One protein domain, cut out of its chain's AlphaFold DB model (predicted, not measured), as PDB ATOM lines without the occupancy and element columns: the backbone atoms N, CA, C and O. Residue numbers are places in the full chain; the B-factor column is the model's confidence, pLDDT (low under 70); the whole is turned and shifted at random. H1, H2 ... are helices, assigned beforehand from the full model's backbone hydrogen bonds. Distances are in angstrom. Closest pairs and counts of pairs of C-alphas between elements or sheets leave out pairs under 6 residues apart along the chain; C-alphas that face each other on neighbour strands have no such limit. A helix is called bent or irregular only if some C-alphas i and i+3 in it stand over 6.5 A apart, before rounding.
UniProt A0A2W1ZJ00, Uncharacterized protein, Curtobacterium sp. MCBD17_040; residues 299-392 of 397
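What this domain is: This is residues 299 to 392 of the 397 residues of an uncharacterized protein of Curtobacterium sp. MCBD17_040 (UniProt A0A2W1ZJ00). A long bent helix, H3, runs along one side of a four-helix body, and H2 crosses it at the core. H1 packs on H2, and H4 reaches from H3b, the second arm of H3, across to H1, while residues 339 to 345 stick out beyond the helices. The printed part has 94 residues with four named helices in the order H1, H2, H3, H4 and no named strand; its class is all helix, with mostly crossed packing, in which the touching helices meet at large angles. The whole is compact, with a radius of gyration of the C-alphas of 13.7 A, yet elongated, spanning 43 by 25 by 25 A.

Where its parts are: H3, residues 348 to 369, was assigned as one helix by its hydrogen bonds but is bent, with C-alphas 359 and 362 7.2 A apart. Its arms are H3a, residues 348 to 359, 16.3 A long, and H3b, residues 362 to 369, 10.5 A. H2 is residues 319 to 334, 22.0 A. H1, residues 299 to 309, 15.4 A, begins at C-alpha 299 (-24.054, 17.876, 2.513). H4, residues 380 to 391, 16.8 A, ends at C-alpha 391 (-16.256, 22.323, 6.687).

How they stand to each other: H3a and H3b stand at a steep tilt of 47 degrees. H3a touches H2 with residues 354 to 359 alone, about perpendicular at 75 degrees; the closest C-alphas, of Ser 329 and Ala 357, are 4.6 A apart. H2 touches H3b, closest at C-alphas 326 and 364, 5.4 A. H1 touches H2, closest at C-alphas 309 and 323, 6.3 A, and H4, closest at C-alphas 304 and 390, 4.9 A. H4 touches H3b, closest at C-alphas 365 and 380, 5.7 A; H2 and H4 only just touch, with 3 pairs of C-alphas within 8 A, the closest those of Trp 330 and Ala 384, 7.1 A. H3a is apart from H1 and H4. In H1, H3a, H3b and H4 every O i to N i+4 pair is within hydrogen-bond range; in H2, 11 of 12 are.

The domain as a whole: The two farthest C-alphas, of Ser 343 and Pro 372, are 44.1 A apart. The printed part has no cut; the link from H2 to H3 is long, 13 residues. Mean pLDDT of the printed part is 76.6, and it is under 70 at residues 299 to 303, 314 to 315, 336 to 352 and 392.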
ATOM      1  N   ASP A 299     -23.520  16.563   2.857       53.69
ATOM      2  CA  ASP A 299     -24.054  17.876   2.513       53.69
ATOM      3  C   ASP A 299     -23.143  18.991   3.041       53.69
ATOM      4  O   ASP A 299     -22.903  19.953   2.316       53.69
ATOM      5  N   GLN A 300     -22.522  18.806   4.219       63.25
ATOM      6  CA  GLN A 300     -21.415  19.650   4.685       63.25
ATOM      7  C   GLN A 300     -20.258  19.609   3.684       63.25
ATOM      8  O   GLN A 300     -19.946  20.638   3.106       63.25
ATOM      9  N   LEU A 301     -19.693  18.431   3.379       68.75
ATOM     10  CA  LEU A 301     -18.558  18.311   2.445       68.75
ATOM     11  C   LEU A 301     -18.858  18.888   1.047       68.75
ATOM     12  O   LEU A 301     -17.969  19.441   0.402       68.75
ATOM     13  N   THR A 302     -20.105  18.775   0.576       63.47
ATOM     14  CA  THR A 302     -20.542  19.357  -0.707       63.47
ATOM     15  C   THR A 302     -20.629  20.884  -0.626       63.47
ATOM     16  O   THR A 302     -20.169  21.568  -1.541       63.47
ATOM     17  N   LEU A 303     -21.164  21.428   0.474       64.88
ATOM     18  CA  LEU A 303     -21.201  22.867   0.736       64.88
ATOM     19  C   LEU A 303     -19.788  23.449   0.886       64.88
ATOM     20  O   LEU A 303     -19.515  24.501   0.323       64.88
ATOM     21  N   SER A 304     -18.874  22.757   1.566       74.31
ATOM     22  CA  SER A 304     -17.475  23.173   1.732       74.31
ATOM     23  C   SER A 304     -16.731  23.254   0.411       74.31
ATOM     24  O   SER A 304     -16.045  24.239   0.158       74.31
ATOM     25  N   LEU A 305     -16.895  22.251  -0.455       74.94
ATOM     26  CA  LEU A 305     -16.300  22.256  -1.789       74.94
ATOM     27  C   LEU A 305     -16.862  23.409  -2.641       74.94
ATOM     28  O   LEU A 305     -16.104  24.095  -3.324       74.94
ATOM     29  N   PHE A 306     -18.170  23.671  -2.545       72.88
ATOM     30  CA  PHE A 306     -18.813  24.825  -3.180       72.88
ATOM     31  C   PHE A 306     -18.318  26.167  -2.616       72.88
ATOM     32  O   PHE A 306     -18.097  27.100  -3.381       72.88
ATOM     33  N   LEU A 307     -18.100  26.288  -1.304       74.50
ATOM     34  CA  LEU A 307     -17.506  27.487  -0.706       74.50
ATOM     35  C   LEU A 307     -16.062  27.673  -1.185       74.50
ATOM     36  O   LEU A 307     -15.701  28.771  -1.598       74.50
ATOM     37  N   LEU A 308     -15.260  26.604  -1.203       77.12
ATOM     38  CA  LEU A 308     -13.866  26.637  -1.651       77.12
ATOM     39  C   LEU A 308     -13.721  27.067  -3.112       77.12
ATOM     40  O   LEU A 308     -12.797  27.818  -3.412       77.12
ATOM     41  N   SER A 309     -14.640  26.688  -4.008       77.19
ATOM     42  CA  SER A 309     -14.580  27.138  -5.407       77.19
ATOM     43  C   SER A 309     -14.676  28.666  -5.562       77.19
ATOM     44  O   SER A 309     -14.152  29.202  -6.536       77.19
ATOM     45  N   HIS A 310     -15.241  29.385  -4.584       79.62
ATOM     46  CA  HIS A 310     -15.392  30.846  -4.607       79.62
ATOM     47  C   HIS A 310     -14.164  31.630  -4.095       79.62
ATOM     48  O   HIS A 310     -14.177  32.859  -4.156       79.62
ATOM     49  N   PHE A 311     -13.105  30.969  -3.604       79.12
ATOM     50  CA  PHE A 311     -11.881  31.648  -3.132       79.12
ATOM     51  C   PHE A 311     -10.872  31.978  -4.246       79.12
ATOM     52  O   PHE A 311      -9.932  32.735  -4.008       79.12
ATOM     53  N   GLY A 312     -11.035  31.409  -5.443       72.88
ATOM     54  CA  GLY A 312     -10.142  31.629  -6.584       72.88
ATOM     55  C   GLY A 312     -10.763  32.475  -7.699       72.88
ATOM     56  O   GLY A 312     -11.837  33.057  -7.524       72.88
ATOM     57  N   PRO A 313     -10.092  32.560  -8.861       70.31
ATOM     58  CA  PRO A 313     -10.610  33.270 -10.024       70.31
ATOM     59  C   PRO A 313     -11.934  32.669 -10.517       70.31
ATOM     60  O   PRO A 313     -12.088  31.451 -10.599       70.31
ATOM     61  N   GLN A 314     -12.887  33.531 -10.878       67.25
ATOM     62  CA  GLN A 314     -14.139  33.099 -11.503       67.25
ATOM     63  C   GLN A 314     -13.881  32.563 -12.922       67.25
ATOM     64  O   GLN A 314     -13.014  33.069 -13.631       67.25
ATOM     65  N   ASP A 315     -14.650  31.545 -13.312       63.72
ATOM     66  CA  ASP A 315     -14.616  30.863 -14.616       63.72
ATOM     67  C   ASP A 315     -13.264  30.218 -15.019       63.72
ATOM     68  O   ASP A 315     -13.039  29.889 -16.186       63.72
ATOM     69  N   ASP A 316     -12.373  29.966 -14.053       76.31
ATOM     70  CA  ASP A 316     -11.095  29.276 -14.266       76.31
ATOM     71  C   ASP A 316     -11.233  27.737 -14.136       76.31
ATOM     72  O   ASP A 316     -11.456  27.173 -13.062       76.31
ATOM     73  N   ALA A 317     -11.069  27.039 -15.264       73.81
ATOM     74  CA  ALA A 317     -11.174  25.580 -15.370       73.81
ATOM     75  C   ALA A 317      -9.906  24.807 -14.933       73.81
ATOM     76  O   ALA A 317      -9.894  23.568 -14.966       73.81
ATOM     77  N   GLU A 318      -8.823  25.494 -14.568       80.31
ATOM     78  CA  GLU A 318      -7.681  24.917 -13.849       80.31
ATOM     79  C   GLU A 318      -7.911  25.037 -12.337       80.31
ATOM     80  O   GLU A 318      -7.761  24.041 -11.623       80.31
ATOM     81  N   TRP A 319      -8.430  26.180 -11.869       82.25
ATOM     82  CA  TRP A 319      -8.924  26.351 -10.496       82.25
ATOM     83  C   TRP A 319     -10.021  25.337 -10.131       82.25
ATOM     84  O   TRP A 319      -9.970  24.742  -9.051       82.25
ATOM     85  N   GLU A 320     -10.972  25.054 -11.033       75.19
ATOM     86  CA  GLU A 320     -12.027  24.050 -10.800       75.19
ATOM     87  C   GLU A 320     -11.444  22.659 -10.465       75.19
ATOM     88  O   GLU A 320     -11.927  21.961  -9.572       75.19
ATOM     89  N   LYS A 321     -10.354  22.266 -11.130       77.75
ATOM     90  CA  LYS A 321      -9.666  20.989 -10.873       77.75
ATOM     91  C   LYS A 321      -8.792  21.067  -9.622       77.75
ATOM     92  O   LYS A 321      -8.731  20.106  -8.854       77.75
ATOM     93  N   PHE A 322      -8.122  22.201  -9.420       87.19
ATOM     94  CA  PHE A 322      -7.188  22.401  -8.321       87.19
ATOM     95  C   PHE A 322      -7.878  22.436  -6.954       87.19
ATOM     96  O   PHE A 322      -7.491  21.657  -6.084       87.19
ATOM     97  N   HIS A 323      -8.909  23.268  -6.754       84.62
ATOM     98  CA  HIS A 323      -9.557  23.392  -5.438       84.62
ATOM     99  C   HIS A 323     -10.182  22.061  -4.988       84.62
ATOM    100  O   HIS A 323     -10.118  21.715  -3.808       84.62
ATOM    101  N   LYS A 324     -10.702  21.265  -5.935       86.38
ATOM    102  CA  LYS A 324     -11.179  19.906  -5.670       86.38
ATOM    103  C   LYS A 324     -10.045  18.974  -5.230       86.38
ATOM    104  O   LYS A 324     -10.185  18.320  -4.201       86.38
ATOM    105  N   ALA A 325      -8.929  18.927  -5.959       86.88
ATOM    106  CA  ALA A 325      -7.791  18.076  -5.598       86.88
ATOM    107  C   ALA A 325      -7.156  18.486  -4.253       86.88
ATOM    108  O   ALA A 325      -6.787  17.627  -3.454       86.88
ATOM    109  N   LEU A 326      -7.079  19.793  -3.977       90.25
ATOM    110  CA  LEU A 326      -6.671  20.351  -2.687       90.25
ATOM    111  C   LEU A 326      -7.610  19.875  -1.565       90.25
ATOM    112  O   LEU A 326      -7.139  19.305  -0.582       90.25
ATOM    113  N   PHE A 327      -8.926  20.025  -1.738       87.31
ATOM    114  CA  PHE A 327      -9.924  19.577  -0.764       87.31
ATOM    115  C   PHE A 327      -9.870  18.062  -0.519       87.31
ATOM    116  O   PHE A 327      -9.846  17.624   0.629       87.31
ATOM    117  N   GLU A 328      -9.777  17.252  -1.577       86.62
ATOM    118  CA  GLU A 328      -9.648  15.794  -1.472       86.62
ATOM    119  C   GLU A 328      -8.356  15.391  -0.735       86.62
ATOM    120  O   GLU A 328      -8.401  14.494   0.109       86.62
ATOM    121  N   SER A 329      -7.236  16.091  -0.962       86.88
ATOM    122  CA  SER A 329      -5.978  15.866  -0.229       86.88
ATOM    123  C   SER A 329      -6.043  16.273   1.253       86.88
ATOM    124  O   SER A 329      -5.503  15.564   2.105       86.88
ATOM    125  N   TRP A 330      -6.782  17.335   1.598       89.94
ATOM    126  CA  TRP A 330      -7.034  17.730   2.991       89.94
ATOM    127  C   TRP A 330      -7.940  16.721   3.715       89.94
ATOM    128  O   TRP A 330      -7.582  16.217   4.780       89.94
ATOM    129  N   VAL A 331      -9.070  16.332   3.105       85.75
ATOM    130  CA  VAL A 331      -9.984  15.306   3.650       85.75
ATOM    131  C   VAL A 331      -9.260  13.962   3.822       85.75
ATOM    132  O   VAL A 331      -9.521  13.230   4.779       85.75
ATOM    133  N   ALA A 332      -8.315  13.639   2.935       81.81
ATOM    134  CA  ALA A 332      -7.470  12.452   3.039       81.81
ATOM    135  C   ALA A 332      -6.434  12.506   4.185       81.81
ATOM    136  O   ALA A 332      -5.971  11.448   4.625       81.81
ATOM    137  N   THR A 333      -6.112  13.697   4.696       81.50
ATOM    138  CA  THR A 333      -5.060  13.926   5.702       81.50
ATOM    139  C   THR A 333      -5.624  14.169   7.107       81.50
ATOM    140  O   THR A 333      -5.092  13.626   8.077       81.50
ATOM    141  N   GLU A 334      -6.725  14.920   7.232       82.12
ATOM    142  CA  GLU A 334      -7.272  15.350   8.532       82.12
ATOM    143  C   GLU A 334      -8.541  14.617   8.985       82.12
ATOM    144  O   GLU A 334      -8.739  14.441  10.186       82.12
ATOM    145  N   VAL A 335      -9.392  14.159   8.061       80.06
ATOM    146  CA  VAL A 335     -10.746  13.642   8.353       80.06
ATOM    147  C   VAL A 335     -10.786  12.113   8.298       80.06
ATOM    148  O   VAL A 335     -10.107  11.528   7.459       80.06
ATOM    149  N   GLU A 336     -11.583  11.435   9.134       68.12
ATOM    150  CA  GLU A 336     -11.729   9.967   9.120       68.12
ATOM    151  C   GLU A 336     -12.052   9.401   7.717       68.12
ATOM    152  O   GLU A 336     -12.839   9.956   6.944       68.12
ATOM    153  N   ALA A 337     -11.441   8.258   7.376       61.88
ATOM    154  CA  ALA A 337     -11.619   7.610   6.072       61.88
ATOM    155  C   ALA A 337     -13.066   7.160   5.823       61.88
ATOM    156  O   ALA A 337     -13.556   7.223   4.694       61.88
ATOM    157  N   THR A 338     -13.771   6.777   6.881       56.53
ATOM    158  CA  THR A 338     -15.172   6.361   6.888       56.53
ATOM    159  C   THR A 338     -15.899   7.058   8.036       56.53
ATOM    160  O   THR A 338     -15.270   7.574   8.952       56.53
ATOM    161  N   SER A 339     -17.227   7.159   7.959       52.81
ATOM    162  CA  SER A 339     -18.034   7.691   9.070       52.81
ATOM    163  C   SER A 339     -18.108   6.676  10.217       52.81
ATOM    164  O   SER A 339     -17.860   5.489  10.005       52.81
ATOM    165  N   GLU A 340     -18.522   7.123  11.400       45.62
ATOM    166  CA  GLU A 340     -18.819   6.284  12.566       45.62
ATOM    167  C   GLU A 340     -20.109   5.433  12.412       45.62
ATOM    168  O   GLU A 340     -20.216   4.347  12.982       45.62
ATOM    169  N   PHE A 341     -21.081   5.864  11.592       43.69
ATOM    170  CA  PHE A 341     -22.425   5.254  11.462       43.69
ATOM    171  C   PHE A 341     -22.527   4.119  10.415       43.69
ATOM    172  O   PHE A 341     -23.343   4.160   9.487       43.69
ATOM    173  N   SER A 342     -21.646   3.124  10.501       40.34
ATOM    174  CA  SER A 342     -20.983   2.575   9.309       40.34
ATOM    175  C   SER A 342     -20.740   1.035   9.454       40.34
ATOM    176  O   SER A 342     -20.462   0.596  10.559       40.34
ATOM    177  N   SER A 343     -20.891   0.199   8.397       38.34
ATOM    178  CA  SER A 343     -20.879  -1.321   8.390       38.34
ATOM    179  C   SER A 343     -20.207  -2.181   7.205       38.34
ATOM    180  O   SER A 343     -20.811  -3.158   6.753       38.34
ATOM    181  N   ARG A 344     -19.072  -1.776   6.571       42.06
ATOM    182  CA  ARG A 344     -18.218  -2.391   5.516       42.06
ATOM    183  C   ARG A 344     -16.763  -1.848   5.528       42.06
ATOM    184  O   ARG A 344     -16.565  -0.658   5.294       42.06
ATOM    185  N   ALA A 345     -15.729  -2.668   5.687       44.16
ATOM    186  CA  ALA A 345     -14.342  -2.180   5.589       44.16
ATOM    187  C   ALA A 345     -14.024  -1.460   4.243       44.16
ATOM    188  O   ALA A 345     -14.516  -1.881   3.187       44.16
ATOM    189  N   PRO A 346     -13.182  -0.402   4.232       54.56
ATOM    190  CA  PRO A 346     -12.816   0.310   3.007       54.56
ATOM    191  C   PRO A 346     -12.006  -0.581   2.052       54.56
ATOM    192  O   PRO A 346     -11.061  -1.259   2.450       54.56
ATOM    193  N   THR A 347     -12.350  -0.557   0.760       65.38
ATOM    194  CA  THR A 347     -11.648  -1.367  -0.255       65.38
ATOM    195  C   THR A 347     -10.183  -0.949  -0.419       65.38
ATOM    196  O   THR A 347      -9.866   0.235  -0.337       65.38
ATOM    197  N   GLU A 348      -9.305  -1.893  -0.771       65.12
ATOM    198  CA  GLU A 348      -7.882  -1.636  -1.058       65.12
ATOM    199  C   GLU A 348      -7.677  -0.502  -2.085       65.12
ATOM    200  O   GLU A 348      -6.827   0.367  -1.896       65.12
ATOM    201  N   LYS A 349      -8.527  -0.434  -3.124       69.06
ATOM    202  CA  LYS A 349      -8.551   0.666  -4.108       69.06
ATOM    203  C   LYS A 349      -8.796   2.027  -3.441       69.06
ATOM    204  O   LYS A 349      -8.120   2.993  -3.781       69.06
ATOM    205  N   ALA A 350      -9.751   2.112  -2.513       64.62
ATOM    206  CA  ALA A 350     -10.071   3.347  -1.796       64.62
ATOM    207  C   ALA A 350      -8.977   3.732  -0.791       64.62
ATOM    208  O   ALA A 350      -8.620   4.904  -0.710       64.62
ATOM    209  N   VAL A 351      -8.400   2.756  -0.079       62.75
ATOM    210  CA  VAL A 351      -7.251   2.980   0.816       62.75
ATOM    211  C   VAL A 351      -6.065   3.535   0.023       62.75
ATOM    212  O   VAL A 351      -5.495   4.552   0.414       62.75
ATOM    213  N   LYS A 352      -5.745   2.937  -1.133       69.75
ATOM    214  CA  LYS A 352      -4.668   3.399  -2.020       69.75
ATOM    215  C   LYS A 352      -4.936   4.795  -2.587       69.75
ATOM    216  O   LYS A 352      -4.065   5.648  -2.483       69.75
ATOM    217  N   ALA A 353      -6.136   5.053  -3.112       73.88
ATOM    218  CA  ALA A 353      -6.501   6.365  -3.652       73.88
ATOM    219  C   ALA A 353      -6.497   7.468  -2.575       73.88
ATOM    220  O   ALA A 353      -6.046   8.582  -2.832       73.88
ATOM    221  N   ARG A 354      -6.940   7.159  -1.346       75.12
ATOM    222  CA  ARG A 354      -6.848   8.086  -0.210       75.12
ATOM    223  C   ARG A 354      -5.394   8.339   0.193       75.12
ATOM    224  O   ARG A 354      -5.046   9.481   0.461       75.12
ATOM    225  N   LEU A 355      -4.548   7.312   0.223       73.88
ATOM    226  CA  LEU A 355      -3.124   7.461   0.531       73.88
ATOM    227  C   LEU A 355      -2.398   8.290  -0.544       73.88
ATOM    228  O   LEU A 355      -1.599   9.155  -0.205       73.88
ATOM    229  N   GLU A 356      -2.728   8.102  -1.824       77.31
ATOM    230  CA  GLU A 356      -2.243   8.939  -2.930       77.31
ATOM    231  C   GLU A 356      -2.701  10.402  -2.791       77.31
ATOM    232  O   GLU A 356      -1.892  11.315  -2.959       77.31
ATOM    233  N   ALA A 357      -3.961  10.638  -2.407       81.25
ATOM    234  CA  ALA A 357      -4.469  11.982  -2.134       81.25
ATOM    235  C   ALA A 357      -3.760  12.638  -0.933       81.25
ATOM    236  O   ALA A 357      -3.295  13.769  -1.060       81.25
ATOM    237  N   ALA A 358      -3.610  11.933   0.194       80.69
ATOM    238  CA  ALA A 358      -2.934  12.441   1.391       80.69
ATOM    239  C   ALA A 358      -1.455  12.772   1.124       80.69
ATOM    240  O   ALA A 358      -0.979  13.840   1.497       80.69
ATOM    241  N   LEU A 359      -0.736  11.909   0.398       82.12
ATOM    242  CA  LEU A 359       0.654  12.169   0.001       82.12
ATOM    243  C   LEU A 359       0.801  13.374  -0.943       82.12
ATOM    244  O   LEU A 359       1.883  13.953  -1.013       82.12
ATOM    245  N   SER A 360      -0.265  13.777  -1.646       87.88
ATOM    246  CA  SER A 360      -0.261  14.979  -2.491       87.88
ATOM    247  C   SER A 360      -0.516  16.286  -1.729       87.88
ATOM    248  O   SER A 360      -0.275  17.357  -2.289       87.88
ATOM    249  N   TRP A 361      -0.964  16.232  -0.466       89.38
ATOM    250  CA  TRP A 361      -1.321  17.425   0.313       89.38
ATOM    251  C   TRP A 361      -0.206  18.488   0.369       89.38
ATOM    252  O   TRP A 361      -0.508  19.632   0.036       89.38
ATOM    253  N   PRO A 362       1.077  18.173   0.655       89.69
ATOM    254  CA  PRO A 362       2.128  19.198   0.707       89.69
ATOM    255  C   PRO A 362       2.354  19.912  -0.638       89.69
ATOM    256  O   PRO A 362       2.605  21.116  -0.671       89.69
ATOM    257  N   GLU A 363       2.208  19.202  -1.764       92.19
ATOM    258  CA  GLU A 363       2.304  19.794  -3.106       92.19
ATOM    259  C   GLU A 363       1.117  20.733  -3.374       92.19
ATOM    260  O   GLU A 363       1.296  21.844  -3.878       92.19
ATOM    261  N   ARG A 364      -0.100  20.311  -2.998       92.81
ATOM    262  CA  ARG A 364      -1.330  21.099  -3.172       92.81
ATOM    263  C   ARG A 364      -1.357  22.320  -2.251       92.81
ATOM    264  O   ARG A 364      -1.727  23.399  -2.704       92.81
ATOM    265  N   ALA A 365      -0.913  22.192  -1.005       91.94
ATOM    266  CA  ALA A 365      -0.783  23.307  -0.072       91.94
ATOM    267  C   ALA A 365       0.255  24.332  -0.560       91.94
ATOM    268  O   ALA A 365      -0.044  25.523  -0.607       91.94
ATOM    269  N   ALA A 366       1.428  23.886  -1.027       92.31
ATOM    270  CA  ALA A 366       2.427  24.772  -1.630       92.31
ATOM    271  C   ALA A 366       1.889  25.507  -2.875       92.31
ATOM    272  O   ALA A 366       2.140  26.701  -3.046       92.31
ATOM    273  N   GLN A 367       1.102  24.825  -3.715       90.94
ATOM    274  CA  GLN A 367       0.408  25.443  -4.851       90.94
ATOM    275  C   GLN A 367      -0.637  26.478  -4.405       90.94
ATOM    276  O   GLN A 367      -0.710  27.540  -5.015       90.94
ATOM    277  N   ALA A 368      -1.391  26.220  -3.329       90.50
ATOM    278  CA  ALA A 368      -2.382  27.155  -2.786       90.50
ATOM    279  C   ALA A 368      -1.741  28.427  -2.200       90.50
ATOM    280  O   ALA A 368      -2.228  29.532  -2.445       90.50
ATOM    281  N   ILE A 369      -0.628  28.282  -1.475       92.44
ATOM    282  CA  ILE A 369       0.149  29.398  -0.904       92.44
ATOM    283  C   ILE A 369       0.699  30.306  -2.014       92.44
ATOM    284  O   ILE A 369       0.670  31.532  -1.890       92.44
ATOM    285  N   ALA A 370       1.166  29.706  -3.115       89.88
ATOM    286  CA  ALA A 370       1.764  30.398  -4.258       89.88
ATOM    287  C   ALA A 370       0.760  31.159  -5.154       89.88
ATOM    288  O   ALA A 370       1.178  31.821  -6.109       89.88
ATOM    289  N   LEU A 371      -0.547  31.080  -4.880       85.19
ATOM    290  CA  LEU A 371      -1.566  31.821  -5.626       85.19
ATOM    291  C   LEU A 371      -1.454  33.338  -5.376       85.19
ATOM    292  O   LEU A 371      -1.189  33.755  -4.247       85.19
ATOM    293  N   PRO A 372      -1.710  34.197  -6.383       83.19
ATOM    294  CA  PRO A 372      -1.709  35.646  -6.198       83.19
ATOM    295  C   PRO A 372      -2.676  36.093  -5.092       83.19
ATOM    296  O   PRO A 372      -3.879  35.856  -5.172       83.19
ATOM    297  N   GLY A 373      -2.144  36.756  -4.062       81.06
ATOM    298  CA  GLY A 373      -2.917  37.194  -2.894       81.06
ATOM    299  C   GLY A 373      -3.215  36.101  -1.860       81.06
ATOM    300  O   GLY A 373      -3.907  36.401  -0.892       81.06
ATOM    301  N   SER A 374      -2.702  34.878  -2.048       85.12
ATOM    302  CA  SER A 374      -2.754  33.748  -1.105       85.12
ATOM    303  C   SER A 374      -4.131  33.574  -0.422       85.12
ATOM    304  O   SER A 374      -4.221  33.606   0.805       85.12
ATOM    305  N   PRO A 375      -5.233  33.402  -1.189       83.44
ATOM    306  CA  PRO A 375      -6.610  33.568  -0.700       83.44
ATOM    307  C   PRO A 375      -7.060  32.537   0.348       83.44
ATOM    308  O   PRO A 375      -8.072  32.746   1.015       83.44
ATOM    309  N   LEU A 376      -6.321  31.433   0.499       85.50
ATOM    310  CA  LEU A 376      -6.539  30.422   1.537       85.50
ATOM    311  C   LEU A 376      -5.542  30.525   2.706       85.50
ATOM    312  O   LEU A 376      -5.724  29.838   3.702       85.50
ATOM    313  N   GLY A 377      -4.509  31.365   2.606       88.50
ATOM    314  CA  GLY A 377      -3.431  31.477   3.590       88.50
ATOM    315  C   GLY A 377      -2.034  31.478   2.965       88.50
ATOM    316  O   GLY A 377      -1.815  30.940   1.882       88.50
ATOM    317  N   ASP A 378      -1.082  32.073   3.680       90.75
ATOM    318  CA  ASP A 378       0.345  32.183   3.333       90.75
ATOM    319  C   ASP A 378       1.202  31.009   3.853       90.75
ATOM    320  O   ASP A 378       2.382  30.888   3.526       90.75
ATOM    321  N   THR A 379       0.605  30.127   4.654       90.44
ATOM    322  CA  THR A 379       1.241  28.966   5.286       90.44
ATOM    323  C   THR A 379       0.352  27.729   5.179       90.44
ATOM    324  O   THR A 379      -0.871  27.828   5.083       90.44
ATOM    325  N   GLU A 380       0.952  26.538   5.249       88.69
ATOM    326  CA  GLU A 380       0.221  25.263   5.183       88.69
ATOM    327  C   GLU A 380      -0.832  25.144   6.300       88.69
ATOM    328  O   GLU A 380      -1.957  24.717   6.040       88.69
ATOM    329  N   ARG A 381      -0.505  25.612   7.519       84.81
ATOM    330  CA  ARG A 381      -1.451  25.686   8.647       84.81
ATOM    331  C   ARG A 381      -2.634  26.601   8.322       84.81
ATOM    332  O   ARG A 381      -3.768  26.194   8.550       84.81
ATOM    333  N   ALA A 382      -2.400  27.782   7.744       87.62
ATOM    334  CA  ALA A 382      -3.478  28.693   7.360       87.62
ATOM    335  C   ALA A 382      -4.395  28.085   6.280       87.62
ATOM    336  O   ALA A 382      -5.612  28.105   6.450       87.62
ATOM    337  N   VAL A 383      -3.832  27.453   5.239       89.00
ATOM    338  CA  VAL A 383      -4.620  26.763   4.195       89.00
ATOM    339  C   VAL A 383      -5.443  25.611   4.784       89.00
ATOM    340  O   VAL A 383      -6.626  25.480   4.465       89.00
ATOM    341  N   ALA A 384      -4.865  24.808   5.684       88.06
ATOM    342  CA  ALA A 384      -5.592  23.744   6.376       88.06
ATOM    343  C   ALA A 384      -6.736  24.296   7.245       88.06
ATOM    344  O   ALA A 384      -7.858  23.795   7.158       88.06
ATOM    345  N   MET A 385      -6.478  25.341   8.042       85.75
ATOM    346  CA  MET A 385      -7.496  26.005   8.868       85.75
ATOM    347  C   MET A 385      -8.631  26.570   8.009       85.75
ATOM    348  O   MET A 385      -9.796  26.338   8.325       85.75
ATOM    349  N   LYS A 386      -8.320  27.226   6.882       86.75
ATOM    350  CA  LYS A 386      -9.328  27.812   5.984       86.75
ATOM    351  C   LYS A 386     -10.244  26.770   5.345       86.75
ATOM    352  O   LYS A 386     -11.438  27.016   5.178       86.75
ATOM    353  N   ILE A 387      -9.702  25.595   5.023       86.25
ATOM    354  CA  ILE A 387     -10.498  24.455   4.559       86.25
ATOM    355  C   ILE A 387     -11.370  23.907   5.701       86.25
ATOM    356  O   ILE A 387     -12.554  23.657   5.484       86.25
ATOM    357  N   GLY A 388     -10.828  23.782   6.917       82.50
ATOM    358  CA  GLY A 388     -11.580  23.354   8.102       82.50
ATOM    359  C   GLY A 388     -12.767  24.266   8.435       82.50
ATOM    360  O   GLY A 388     -13.894  23.784   8.577       82.50
ATOM    361  N   GLU A 389     -12.552  25.586   8.458       83.31
ATOM    362  CA  GLU A 389     -13.612  26.594   8.631       83.31
ATOM    363  C   GLU A 389     -14.778  26.371   7.652       83.31
ATOM    364  O   GLU A 389     -15.937  26.331   8.064       83.31
ATOM    365  N   ALA A 390     -14.481  26.155   6.364       75.38
ATOM    366  CA  ALA A 390     -15.489  25.891   5.332       75.38
ATOM    367  C   ALA A 390     -16.225  24.544   5.512       75.38
ATOM    368  O   ALA A 390     -17.285  24.329   4.917       75.38
ATOM    369  N   VAL A 391     -15.679  23.630   6.318       71.94
ATOM    370  CA  VAL A 391     -16.256  22.323   6.687       71.94
ATOM    371  C   VAL A 391     -17.063  22.378   7.987       71.94
ATOM    372  O   VAL A 391     -17.886  21.495   8.235       71.94
ATOM    373  N   GLY A 392     -16.875  23.413   8.808       67.31
ATOM    374  CA  GLY A 392     -17.380  23.433  10.182       67.31
ATOM    375  C   GLY A 392     -16.617  22.484  11.118       67.31
ATOM    376  O   GLY A 392     -17.049  22.277  12.248       67.31
TER     377      GLY A 392